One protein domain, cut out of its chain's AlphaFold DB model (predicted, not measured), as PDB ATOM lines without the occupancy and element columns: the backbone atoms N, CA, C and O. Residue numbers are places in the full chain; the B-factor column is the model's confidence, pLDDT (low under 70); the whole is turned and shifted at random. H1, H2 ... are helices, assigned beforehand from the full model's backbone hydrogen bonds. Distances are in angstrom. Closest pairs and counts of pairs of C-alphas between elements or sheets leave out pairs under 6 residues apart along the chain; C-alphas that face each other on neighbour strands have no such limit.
ATOM      1  N   PHE A   4     117.956 101.658 117.696       70.94
ATOM      2  CA  PHE A   4     119.055 102.471 117.206       70.94
ATOM      3  C   PHE A   4     119.409 102.160 115.744       70.94
ATOM      4  O   PHE A   4     119.705 103.076 114.988       70.94
ATOM      5  N   ASP A   5     119.312 100.898 115.329       67.81
ATOM      6  CA  ASP A   5     119.473 100.469 113.931       67.81
ATOM      7  C   ASP A   5     118.320 101.006 113.062       67.81
ATOM      8  O   ASP A   5     118.511 101.455 111.937       67.81
ATOM      9  N   LEU A   6     117.121 101.082 113.643       72.44
ATOM     10  CA  LEU A   6     115.932 101.688 113.040       72.44
ATOM     11  C   LEU A   6     116.066 103.211 112.869       72.44
ATOM     12  O   LEU A   6     115.599 103.776 111.881       72.44
ATOM     13  N   LEU A   7     116.712 103.880 113.829       72.38
ATOM     14  CA  LEU A   7     116.980 105.321 113.797       72.38
ATOM     15  C   LEU A   7     118.174 105.678 112.902       72.38
ATOM     16  O   LEU A   7     118.207 106.769 112.326       72.38
ATOM     17  N   PHE A   8     119.133 104.763 112.765       77.88
ATOM     18  CA  PHE A   8     120.352 104.929 111.979       77.88
ATOM     19  C   PHE A   8     120.585 103.722 111.059       77.88
ATOM     20  O   PHE A   8     121.554 102.986 111.246       77.88
ATOM     21  N   PRO A   9     119.729 103.541 110.036       71.44
ATOM     22  CA  PRO A   9     119.764 102.364 109.163       71.44
ATOM     23  C   PRO A   9     120.988 102.333 108.239       71.44
ATOM     24  O   PRO A   9     121.351 101.283 107.716       71.44
ATOM     25  N   ASP A  10     121.631 103.482 108.025       75.19
ATOM     26  CA  ASP A  10     122.837 103.595 107.216       75.19
ATOM     27  C   ASP A  10     124.091 103.548 108.104       75.19
ATOM     28  O   ASP A  10     124.433 104.558 108.728       75.19
ATOM     29  N   PRO A  11     124.856 102.441 108.110       68.69
ATOM     30  CA  PRO A  11     126.086 102.340 108.900       68.69
ATOM     31  C   PRO A  11     127.195 103.287 108.409       68.69
ATOM     32  O   PRO A  11     128.134 103.567 109.151       68.69
ATOM     33  N   ILE A  12     127.083 103.786 107.173       74.00
ATOM     34  CA  ILE A  12     128.019 104.729 106.537       74.00
ATOM     35  C   ILE A  12     127.651 106.181 106.877       74.00
ATOM     36  O   ILE A  12     128.492 107.082 106.817       74.00
ATOM     37  N   LYS A  13     126.384 106.438 107.220       82.62
ATOM     38  CA  LYS A  13     125.909 107.792 107.468       82.62
ATOM     39  C   LYS A  13     126.476 108.291 108.789       82.62
ATOM     40  O   LYS A  13     126.287 107.687 109.843       82.62
ATOM     41  N   LYS A  14     127.143 109.441 108.720       86.50
ATOM     42  CA  LYS A  14     127.618 110.139 109.909       86.50
ATOM     43  C   LYS A  14     126.433 110.687 110.691       86.50
ATOM     44  O   LYS A  14     125.608 111.435 110.166       86.50
ATOM     45  N   ILE A  15     126.383 110.312 111.954       86.81
ATOM     46  CA  ILE A  15     125.460 110.800 112.960       86.81
ATOM     47  C   ILE A  15     126.089 112.048 113.559       86.81
ATOM     48  O   ILE A  15     127.123 111.991 114.227       86.81
ATOM     49  N   TYR A  16     125.461 113.188 113.305       89.44
ATOM     50  CA  TYR A  16     125.858 114.454 113.902       89.44
ATOM     51  C   TYR A  16     125.153 114.651 115.240       89.44
ATOM     52  O   TYR A  16     124.129 114.027 115.527       89.44
ATOM     53  N   TYR A  17     125.666 115.586 116.040       87.88
ATOM     54  CA  TYR A  17     125.116 115.920 117.357       87.88
ATOM     55  C   TYR A  17     123.589 116.104 117.343       87.88
ATOM     56  O   TYR A  17     122.886 115.605 118.219       87.88
ATOM     57  N   ASN A  18     123.058 116.768 116.315       86.81
ATOM     58  CA  ASN A  18     121.630 117.058 116.227       86.81
ATOM     59  C   ASN A  18     120.779 115.805 115.933       86.81
ATOM     60  O   ASN A  18     119.682 115.671 116.477       86.81
ATOM     61  N   ASP A  19     121.276 114.885 115.103       85.81
ATOM     62  CA  ASP A  19     120.607 113.611 114.807       85.81
ATOM     63  C   ASP A  19     120.635 112.684 116.021       85.81
ATOM     64  O   ASP A  19     119.612 112.117 116.402       85.81
ATOM     65  N   PHE A  20     121.779 112.606 116.699       87.31
ATOM     66  CA  PHE A  20     121.912 111.842 117.933       87.31
ATOM     67  C   PHE A  20     121.005 112.375 119.045       87.31
ATOM     68  O   PHE A  20     120.292 111.610 119.687       87.31
ATOM     69  N   LYS A  21     120.946 113.698 119.227       87.00
ATOM     70  CA  LYS A  21     120.029 114.342 120.175       87.00
ATOM     71  C   LYS A  21     118.566 114.003 119.874       87.00
ATOM     72  O   LYS A  21     117.783 113.766 120.793       87.00
ATOM     73  N   LYS A  22     118.179 113.974 118.595       86.06
ATOM     74  CA  LYS A  22     116.835 113.536 118.186       86.06
ATOM     75  C   LYS A  22     116.600 112.065 118.517       86.06
ATOM     76  O   LYS A  22     115.532 111.748 119.028       86.06
ATOM     77  N   ALA A  23     117.581 111.194 118.286       84.19
ATOM     78  CA  ALA A  23     117.490 109.786 118.661       84.19
ATOM     79  C   ALA A  23     117.328 109.607 120.178       84.19
ATOM     80  O   ALA A  23     116.393 108.939 120.602       84.19
ATOM     81  N   LEU A  24     118.131 110.293 120.999       84.31
ATOM     82  CA  LEU A  24     118.017 110.265 122.465       84.31
ATOM     83  C   LEU A  24     116.642 110.704 122.979       84.31
ATOM     84  O   LEU A  24     116.154 110.169 123.974       84.31
ATOM     85  N   ARG A  25     115.988 111.652 122.301       84.94
ATOM     86  CA  ARG A  25     114.620 112.078 122.639       84.94
ATOM     87  C   ARG A  25     113.558 111.037 122.311       84.94
ATOM     88  O   ARG A  25     112.516 111.037 122.956       84.94
ATOM     89  N   GLN A  26     113.807 110.182 121.325       82.31
ATOM     90  CA  GLN A  26     112.903 109.087 120.977       82.31
ATOM     91  C   GLN A  26     113.067 107.873 121.894       82.31
ATOM     92  O   GLN A  26     112.248 106.966 121.828       82.31
ATOM     93  N   ILE A  27     114.081 107.869 122.764       80.56
ATOM     94  CA  ILE A  27     114.321 106.813 123.746       80.56
ATOM     95  C   ILE A  27     113.561 107.169 125.035       80.56
ATOM     96  O   ILE A  27     113.997 108.067 125.770       80.56
ATOM     97  N   PRO A  28     112.429 106.507 125.339       76.94
ATOM     98  CA  PRO A  28     111.647 106.800 126.540       76.94
ATOM     99  C   PRO A  28     112.339 106.342 127.832       76.94
ATOM    100  O   PRO A  28     112.043 106.873 128.894       76.94
ATOM    101  N   GLU A  29     113.283 105.400 127.750       79.94
ATOM    102  CA  GLU A  29     113.990 104.836 128.910       79.94
ATOM    103  C   GLU A  29     115.052 105.751 129.533       79.94
ATOM    104  O   GLU A  29     115.524 105.481 130.640       79.94
ATOM    105  N   LEU A  30     115.446 106.825 128.843       82.00
ATOM    106  CA  LEU A  30     116.414 107.794 129.351       82.00
ATOM    107  C   LEU A  30     115.688 108.995 129.960       82.00
ATOM    108  O   LEU A  30     114.953 109.707 129.273       82.00
ATOM    109  N   SER A  31     115.953 109.255 131.236       84.62
ATOM    110  CA  SER A  31     115.513 110.464 131.935       84.62
ATOM    111  C   SER A  31     116.234 111.699 131.391       84.62
ATOM    112  O   SER A  31     117.332 111.598 130.845       84.62
ATOM    113  N   ASP A  32     115.685 112.898 131.599       85.44
ATOM    114  CA  ASP A  32     116.295 114.138 131.088       85.44
ATOM    115  C   ASP A  32     117.733 114.366 131.578       85.44
ATOM    116  O   ASP A  32     118.572 114.840 130.814       85.44
ATOM    117  N   LYS A  33     118.047 113.965 132.819       84.88
ATOM    118  CA  LYS A  33     119.418 113.999 133.361       84.88
ATOM    119  C   LYS A  33     120.362 113.046 132.625       84.88
ATOM    120  O   LYS A  33     121.466 113.440 132.265       84.88
ATOM    121  N   GLU A  34     119.916 111.814 132.382       85.69
ATOM    122  CA  GLU A  34     120.685 110.796 131.661       85.69
ATOM    123  C   GLU A  34     120.938 111.249 130.218       85.69
ATOM    124  O   GLU A  34     122.058 111.165 129.722       85.69
ATOM    125  N   ARG A  35     119.918 111.815 129.559       87.44
ATOM    126  CA  ARG A  35     120.049 112.384 128.211       87.44
ATOM    127  C   ARG A  35     121.069 113.510 128.174       87.44
ATOM    128  O   ARG A  35     121.948 113.473 127.325       87.44
ATOM    129  N   LEU A  36     120.976 114.475 129.090       87.00
ATOM    130  CA  LEU A  36     121.925 115.587 129.180       87.00
ATOM    131  C   LEU A  36     123.360 115.093 129.356       87.00
ATOM    132  O   LEU A  36     124.255 115.573 128.668       87.00
ATOM    133  N   TYR A  37     123.560 114.101 130.221       87.38
ATOM    134  CA  TYR A  37     124.866 113.487 130.419       87.38
ATOM    135  C   TYR A  37     125.408 112.862 129.129       87.38
ATOM    136  O   TYR A  37     126.513 113.183 128.699       87.38
ATOM    137  N   VAL A  38     124.616 112.017 128.462       86.62
ATOM    138  CA  VAL A  38     125.018 111.383 127.198       86.62
ATOM    139  C   VAL A  38     125.248 112.440 126.111       86.62
ATOM    140  O   VAL A  38     126.215 112.356 125.359       86.62
ATOM    141  N   GLU A  39     124.413 113.477 126.044       88.31
ATOM    142  CA  GLU A  39     124.608 114.599 125.128       88.31
ATOM    143  C   GLU A  39     125.940 115.312 125.371       88.31
ATOM    144  O   GLU A  39     126.621 115.608 124.396       88.31
ATOM    145  N   GLU A  40     126.319 115.579 126.624       86.94
ATOM    146  CA  GLU A  40     127.584 116.236 126.982       86.94
ATOM    147  C   GLU A  40     128.797 115.356 126.672       86.94
ATOM    148  O   GLU A  40     129.753 115.826 126.050       86.94
ATOM    149  N   VAL A  41     128.736 114.069 127.031       86.19
ATOM    150  CA  VAL A  41     129.816 113.103 126.778       86.19
ATOM    151  C   VAL A  41     130.079 112.968 125.280       86.19
ATOM    152  O   VAL A  41     131.228 113.018 124.844       86.19
ATOM    153  N   PHE A  42     129.020 112.853 124.478       86.81
ATOM    154  CA  PHE A  42     129.133 112.679 123.032       86.81
ATOM    155  C   PHE A  42     129.214 114.004 122.264       86.81
ATOM    156  O   PHE A  42     129.441 113.990 121.057       86.81
ATOM    157  N   LYS A  43     129.064 115.159 122.924       85.56
ATOM    158  CA  LYS A  43     129.060 116.488 122.288       85.56
ATOM    159  C   LYS A  43     130.303 116.739 121.443       85.56
ATOM    160  O   LYS A  43     130.201 117.286 120.349       85.56
ATOM    161  N   ASN A  44     131.466 116.359 121.972       83.75
ATOM    162  CA  ASN A  44     132.744 116.525 121.286       83.75
ATOM    163  C   ASN A  44     132.918 115.494 120.169       83.75
ATOM    164  O   ASN A  44     133.289 115.872 119.066       83.75
ATOM    165  N   ASP A  45     132.602 114.221 120.427       83.38
ATOM    166  CA  ASP A  45     132.757 113.155 119.432       83.38
ATOM    167  C   ASP A  45     131.801 113.340 118.231       83.38
ATOM    168  O   ASP A  45     132.183 113.162 117.079       83.38
ATOM    169  N   LEU A  46     130.564 113.783 118.474       85.56
ATOM    170  CA  LEU A  46     129.548 114.015 117.439       85.56
ATOM    171  C   LEU A  46     129.693 115.353 116.702       85.56
ATOM    172  O   LEU A  46     128.897 115.641 115.800       85.56
ATOM    173  N   LYS A  47     130.679 116.179 117.074       84.44
ATOM    174  CA  LYS A  47     130.980 117.442 116.390       84.44
ATOM    175  C   LYS A  47     131.496 117.190 114.971       84.44
ATOM    176  O   LYS A  47     131.063 117.867 114.042       84.44
ATOM    177  N   ASP A  48     132.351 116.184 114.813       82.62
ATOM    178  CA  ASP A  48     132.911 115.739 113.528       82.62
ATOM    179  C   ASP A  48     132.033 114.684 112.820       82.62
ATOM    180  O   ASP A  48     132.249 114.347 111.647       82.62
ATOM    181  N   GLY A  49     130.991 114.222 113.519       85.94
ATOM    182  CA  GLY A  49     130.048 113.202 113.081       85.94
ATOM    183  C   GLY A  49     130.613 111.790 113.241       85.94
ATOM    184  O   GLY A  49     131.689 111.486 112.732       85.94
ATOM    185  N   LEU A  50     129.856 110.916 113.907       87.44
ATOM    186  CA  LEU A  50     130.247 109.528 114.170       87.44
ATOM    187  C   LEU A  50     129.392 108.555 113.372       87.44
ATOM    188  O   LEU A  50     128.187 108.739 113.245       87.44
ATOM    189  N   SER A  51     129.981 107.473 112.889       86.88
ATOM    190  CA  SER A  51     129.226 106.374 112.279       86.88
ATOM    191  C   SER A  51     128.436 105.604 113.347       86.88
ATOM    192  O   SER A  51     128.841 105.572 114.510       86.88
ATOM    193  N   ALA A  52     127.355 104.909 112.979       82.44
ATOM    194  CA  ALA A  52     126.560 104.111 113.928       82.44
ATOM    195  C   ALA A  52     127.418 103.119 114.742       82.44
ATOM    196  O   ALA A  52     127.245 102.963 115.953       82.44
ATOM    197  N   TRP A  53     128.415 102.513 114.091       83.31
ATOM    198  CA  TRP A  53     129.389 101.640 114.745       83.31
ATOM    199  C   TRP A  53     130.281 102.379 115.754       83.31
ATOM    200  O   TRP A  53     130.522 101.871 116.848       83.31
ATOM    201  N   GLU A  54     130.740 103.591 115.430       86.62
ATOM    202  CA  GLU A  54     131.560 104.411 116.330       86.62
ATOM    203  C   GLU A  54     130.760 104.868 117.549       86.62
ATOM    204  O   GLU A  54     131.265 104.811 118.668       86.62
ATOM    205  N   VAL A  55     129.488 105.235 117.356       85.94
ATOM    206  CA  VAL A  55     128.579 105.542 118.466       85.94
ATOM    207  C   VAL A  55     128.423 104.318 119.371       85.94
ATOM    208  O   VAL A  55     128.615 104.440 120.578       85.94
ATOM    209  N   LYS A  56     128.182 103.121 118.811       84.25
ATOM    210  CA  LYS A  56     128.102 101.871 119.589       84.25
ATOM    211  C   LYS A  56     129.391 101.605 120.371       84.25
ATOM    212  O   LYS A  56     129.343 101.306 121.563       84.25
ATOM    213  N   GLN A  57     130.551 101.744 119.726       86.06
ATOM    214  CA  GLN A  57     131.860 101.602 120.370       86.06
ATOM    215  C   GLN A  57     132.053 102.613 121.504       86.06
ATOM    216  O   GLN A  57     132.600 102.277 122.554       86.06
ATOM    217  N   ARG A  58     131.593 103.849 121.315       86.38
ATOM    218  CA  ARG A  58     131.701 104.907 122.314       86.38
ATOM    219  C   ARG A  58     130.765 104.670 123.498       86.38
ATOM    220  O   ARG A  58     131.211 104.832 124.627       86.38
ATOM    221  N   CYS A  59     129.549 104.176 123.262       85.38
ATOM    222  CA  CYS A  59     128.634 103.714 124.310       85.38
ATOM    223  C   CYS A  59     129.227 102.545 125.111       85.38
ATOM    224  O   CYS A  59     129.138 102.530 126.334       85.38
ATOM    225  N   GLN A  60     129.894 101.585 124.457       84.12
ATOM    226  CA  GLN A  60     130.591 100.496 125.161       84.12
ATOM    227  C   GLN A  60     131.747 100.999 126.030       84.12
ATOM    228  O   GLN A  60     132.013 100.434 127.088       84.12
ATOM    229  N   LYS A  61     132.432 102.053 125.582       85.69
ATOM    230  CA  LYS A  61     133.521 102.715 126.310       85.69
ATOM    231  C   LYS A  61     133.026 103.787 127.285       85.69
ATOM    232  O   LYS A  61     133.855 104.502 127.841       85.69
ATOM    233  N   LEU A  62     131.710 103.924 127.472       85.06
ATOM    234  CA  LEU A  62     131.148 104.836 128.456       85.06
ATOM    235  C   LEU A  62     131.558 104.349 129.851       85.06
ATOM    236  O   LEU A  62     131.264 103.223 130.259       85.06
ATOM    237  N   GLU A  63     132.282 105.203 130.552       82.94
ATOM    238  CA  GLU A  63     132.832 104.968 131.878       82.94
ATOM    239  C   GLU A  63     132.647 106.247 132.682       82.94
ATOM    240  O   GLU A  63     132.791 107.347 132.144       82.94
ATOM    241  N   HIS A  64     132.346 106.087 133.968       84.94
ATOM    242  CA  HIS A  64     132.283 107.198 134.901       84.94
ATOM    243  C   HIS A  64     133.666 107.822 135.071       84.94
ATOM    244  O   HIS A  64     134.613 107.163 135.510       84.94
ATOM    245  N   LYS A  65     133.771 109.115 134.784       80.81
ATOM    246  CA  LYS A  65     134.980 109.903 134.979       80.81
ATOM    247  C   LYS A  65     134.887 110.733 136.257       80.81
ATOM    248  O   LYS A  65     133.816 111.224 136.610       80.81
ATOM    249  N   PRO A  66     136.015 110.947 136.956       70.06
ATOM    250  CA  PRO A  66     136.045 111.861 138.090       70.06
ATOM    251  C   PRO A  66     135.675 113.278 137.621       70.06
ATOM    252  O   PRO A  66     136.372 113.858 136.790       70.06
ATOM    253  N   GLY A  67     134.572 113.815 138.151       75.50
ATOM    254  CA  GLY A  67     133.997 115.103 137.745       75.50
ATOM    255  C   GLY A  67     132.689 114.998 136.956       75.50
ATOM    256  O   GLY A  67     132.115 116.033 136.620       75.50
ATOM    257  N   ASP A  68     132.205 113.784 136.680       80.00
ATOM    258  CA  ASP A  68     130.881 113.583 136.101       80.00
ATOM    259  C   ASP A  68     129.760 113.996 137.068       80.00
ATOM    260  O   ASP A  68     129.868 113.889 138.288       80.00
ATOM    261  N   ILE A  69     128.659 114.478 136.489       80.69
ATOM    262  CA  ILE A  69     127.460 114.917 137.221       80.69
ATOM    263  C   ILE A  69     126.694 113.709 137.791       80.69
ATOM    264  O   ILE A  69     125.905 113.845 138.724       80.69
ATOM    265  N   LEU A  70     126.902 112.531 137.198       83.19
ATOM    266  CA  LEU A  70     126.236 111.287 137.550       83.19
ATOM    267  C   LEU A  70     127.156 110.379 138.355       83.19
ATOM    268  O   LEU A  70     128.361 110.354 138.130       83.19
ATOM    269  N   GLU A  71     126.565 109.586 139.241       87.50
ATOM    270  CA  GLU A  71     127.288 108.580 140.014       87.50
ATOM    271  C   GLU A  71     127.730 107.399 139.135       87.50
ATOM    272  O   GLU A  71     127.103 107.108 138.110       87.50
ATOM    273  N   PRO A  72     128.776 106.650 139.529       87.44
ATOM    274  CA  PRO A  72     129.261 105.510 138.754       87.44
ATOM    275  C   PRO A  72     128.186 104.450 138.479       87.44
ATOM    276  O   PRO A  72     128.175 103.848 137.404       87.44
ATOM    277  N   GLU A  73     127.251 104.250 139.409       87.31
ATOM    278  CA  GLU A  73     126.109 103.353 139.215       87.31
ATOM    279  C   GLU A  73     125.130 103.864 138.149       87.31
ATOM    280  O   GLU A  73     124.622 103.076 137.351       87.31
ATOM    281  N   GLU A  74     124.888 105.175 138.097       86.56
ATOM    282  CA  GLU A  74     124.029 105.800 137.086       86.56
ATOM    283  C   GLU A  74     124.671 105.706 135.700       86.56
ATOM    284  O   GLU A  74     124.023 105.286 134.743       86.56
ATOM    285  N   VAL A  75     125.972 105.998 135.592       88.00
ATOM    286  CA  VAL A  75     126.709 105.871 134.325       88.00
ATOM    287  C   VAL A  75     126.681 104.429 133.817       88.00
ATOM    288  O   VAL A  75     126.484 104.191 132.622       88.00
ATOM    289  N   LYS A  76     126.814 103.448 134.718       88.00
ATOM    290  CA  LYS A  76     126.703 102.031 134.364       88.00
ATOM    291  C   LYS A  76     125.308 101.683 133.836       88.00
ATOM    292  O   LYS A  76     125.214 101.065 132.777       88.00
ATOM    293  N   LYS A  77     124.242 102.141 134.502       87.94
ATOM    294  CA  LYS A  77     122.857 101.946 134.035       87.94
ATOM    295  C   LYS A  77     122.624 102.564 132.659       87.94
ATOM    296  O   LYS A  77     122.043 101.914 131.798       87.94
ATOM    297  N   ILE A  78     123.102 103.787 132.430       87.44
ATOM    298  CA  ILE A  78     122.991 104.460 131.127       87.44
ATOM    299  C   ILE A  78     123.698 103.654 130.048       87.44
ATOM    300  O   ILE A  78     123.150 103.462 128.965       87.44
ATOM    301  N   ARG A  79     124.912 103.175 130.333       88.12
ATOM    302  CA  ARG A  79     125.651 102.321 129.406       88.12
ATOM    303  C   ARG A  79     124.850 101.072 129.052       88.12
ATOM    304  O   ARG A  79     124.729 100.771 127.871       88.12
ATOM    305  N   GLU A  80     124.314 100.362 130.041       87.75
ATOM    306  CA  GLU A  80     123.515  99.153 129.804       87.75
ATOM    307  C   GLU A  80     122.271  99.457 128.966       87.75
ATOM    308  O   GLU A  80     122.073  98.810 127.939       87.75
ATOM    309  N   LYS A  81     121.519 100.511 129.315       85.69
ATOM    310  CA  LYS A  81     120.371 100.982 128.528       85.69
ATOM    311  C   LYS A  81     120.770 101.266 127.089       85.69
ATOM    312  O   LYS A  81     120.184 100.711 126.175       85.69
ATOM    313  N   LEU A  82     121.797 102.090 126.866       84.19
ATOM    314  CA  LEU A  82     122.255 102.430 125.519       84.19
ATOM    315  C   LEU A  82     122.616 101.175 124.725       84.19
ATOM    316  O   LEU A  82     122.215 101.072 123.574       84.19
ATOM    317  N   LEU A  83     123.342 100.230 125.328       83.44
ATOM    318  CA  LEU A  83     123.744  98.989 124.665       83.44
ATOM    319  C   LEU A  83     122.559  98.097 124.300       83.44
ATOM    320  O   LEU A  83     122.561  97.575 123.187       83.44
ATOM    321  N   GLN A  84     121.540  97.992 125.158       83.62
ATOM    322  CA  GLN A  84     120.308  97.264 124.834       83.62
ATOM    323  C   GLN A  84     119.652  97.806 123.561       83.62
ATOM    324  O   GLN A  84     119.296  97.035 122.676       83.62
ATOM    325  N   LEU A  85     119.629  99.128 123.374       76.19
ATOM    326  CA  LEU A  85     119.063  99.748 122.165       76.19
ATOM    327  C   LEU A  85     119.822  99.397 120.872       76.19
ATOM    328  O   LEU A  85     119.265  99.524 119.778       76.19
ATOM    329  N   PHE A  86     121.093  98.990 120.989       71.81
ATOM    330  CA  PHE A  86     121.928  98.511 119.882       71.81
ATOM    331  C   PHE A  86     121.883  96.990 119.682       71.81
ATOM    332  O   PHE A  86     122.467  96.513 118.700       71.81
ATOM    333  N   GLU A  87     121.313  96.228 120.614       66.25
ATOM    334  CA  GLU A  87     121.220  94.764 120.538       66.25
ATOM    335  C   GLU A  87     119.801  94.270 120.237       66.25
ATOM    336  O   GLU A  87     119.678  93.268 119.533       66.25
ATOM    337  N   GLU A  88     118.755  94.960 120.707       51.94
ATOM    338  CA  GLU A  88     117.376  94.438 120.683       51.94
ATOM    339  C   GLU A  88     116.673  94.429 119.349       51.94
ATOM    340  O   GLU A  88     116.503  95.484 118.726       51.94
TER     341      GLU A  88
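AT A GLANCE: This is residues 4 to 88 of the 88 residues of an uncharacterized protein of Thermoplasmata archaeon (UniProt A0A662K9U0). Two helical hairpins, H2 with H3 and H4 with H5, form two layers with few contacts between them; short H1 sits beside residues 85 to 86 of H5. The 85 printed residues include five named helices, H1 to H5 in order, and no named strand: all helix. The whole is compact, radius of gyration of the C-alphas 12.0 A, spanning 33 by 27 by 20 A.

HOW THE PARTS SIT: Start at H1, residues 4 to 7, which only just touches H5, residues 72 to 87, with 3 pairs of C-alphas within 8 A, the closest Phe 4 and Phe 86, 5.6 A. H2, residues 17 to 26, and H3, residues 32 to 43, form a hairpin at 24 degrees, closest C-alphas Tyr 17 and Lys 43, 6.3 A. H4, residues 52 to 60, forms a hairpin with H5 at 31 degrees, touching its residues 79 to 86 alone, closest C-alphas Cys 59 and Arg 79, 6.1 A. Every O i to N i+4 pair is within hydrogen-bond range in H2, H3 and H4, and 11 of 12 in H5; H1 is too short for one.

IN THESE COORDINATES: Find C-alpha 4 at (119.055, 102.471, 117.206); H5 runs 22.6 A to C-alpha 87 at (121.220, 94.764, 120.538).

THE WHOLE: The printed part has no cut, the H4 to H5 link is long, and pLDDT is under 70 at residues 5, 11 and 87 to 88.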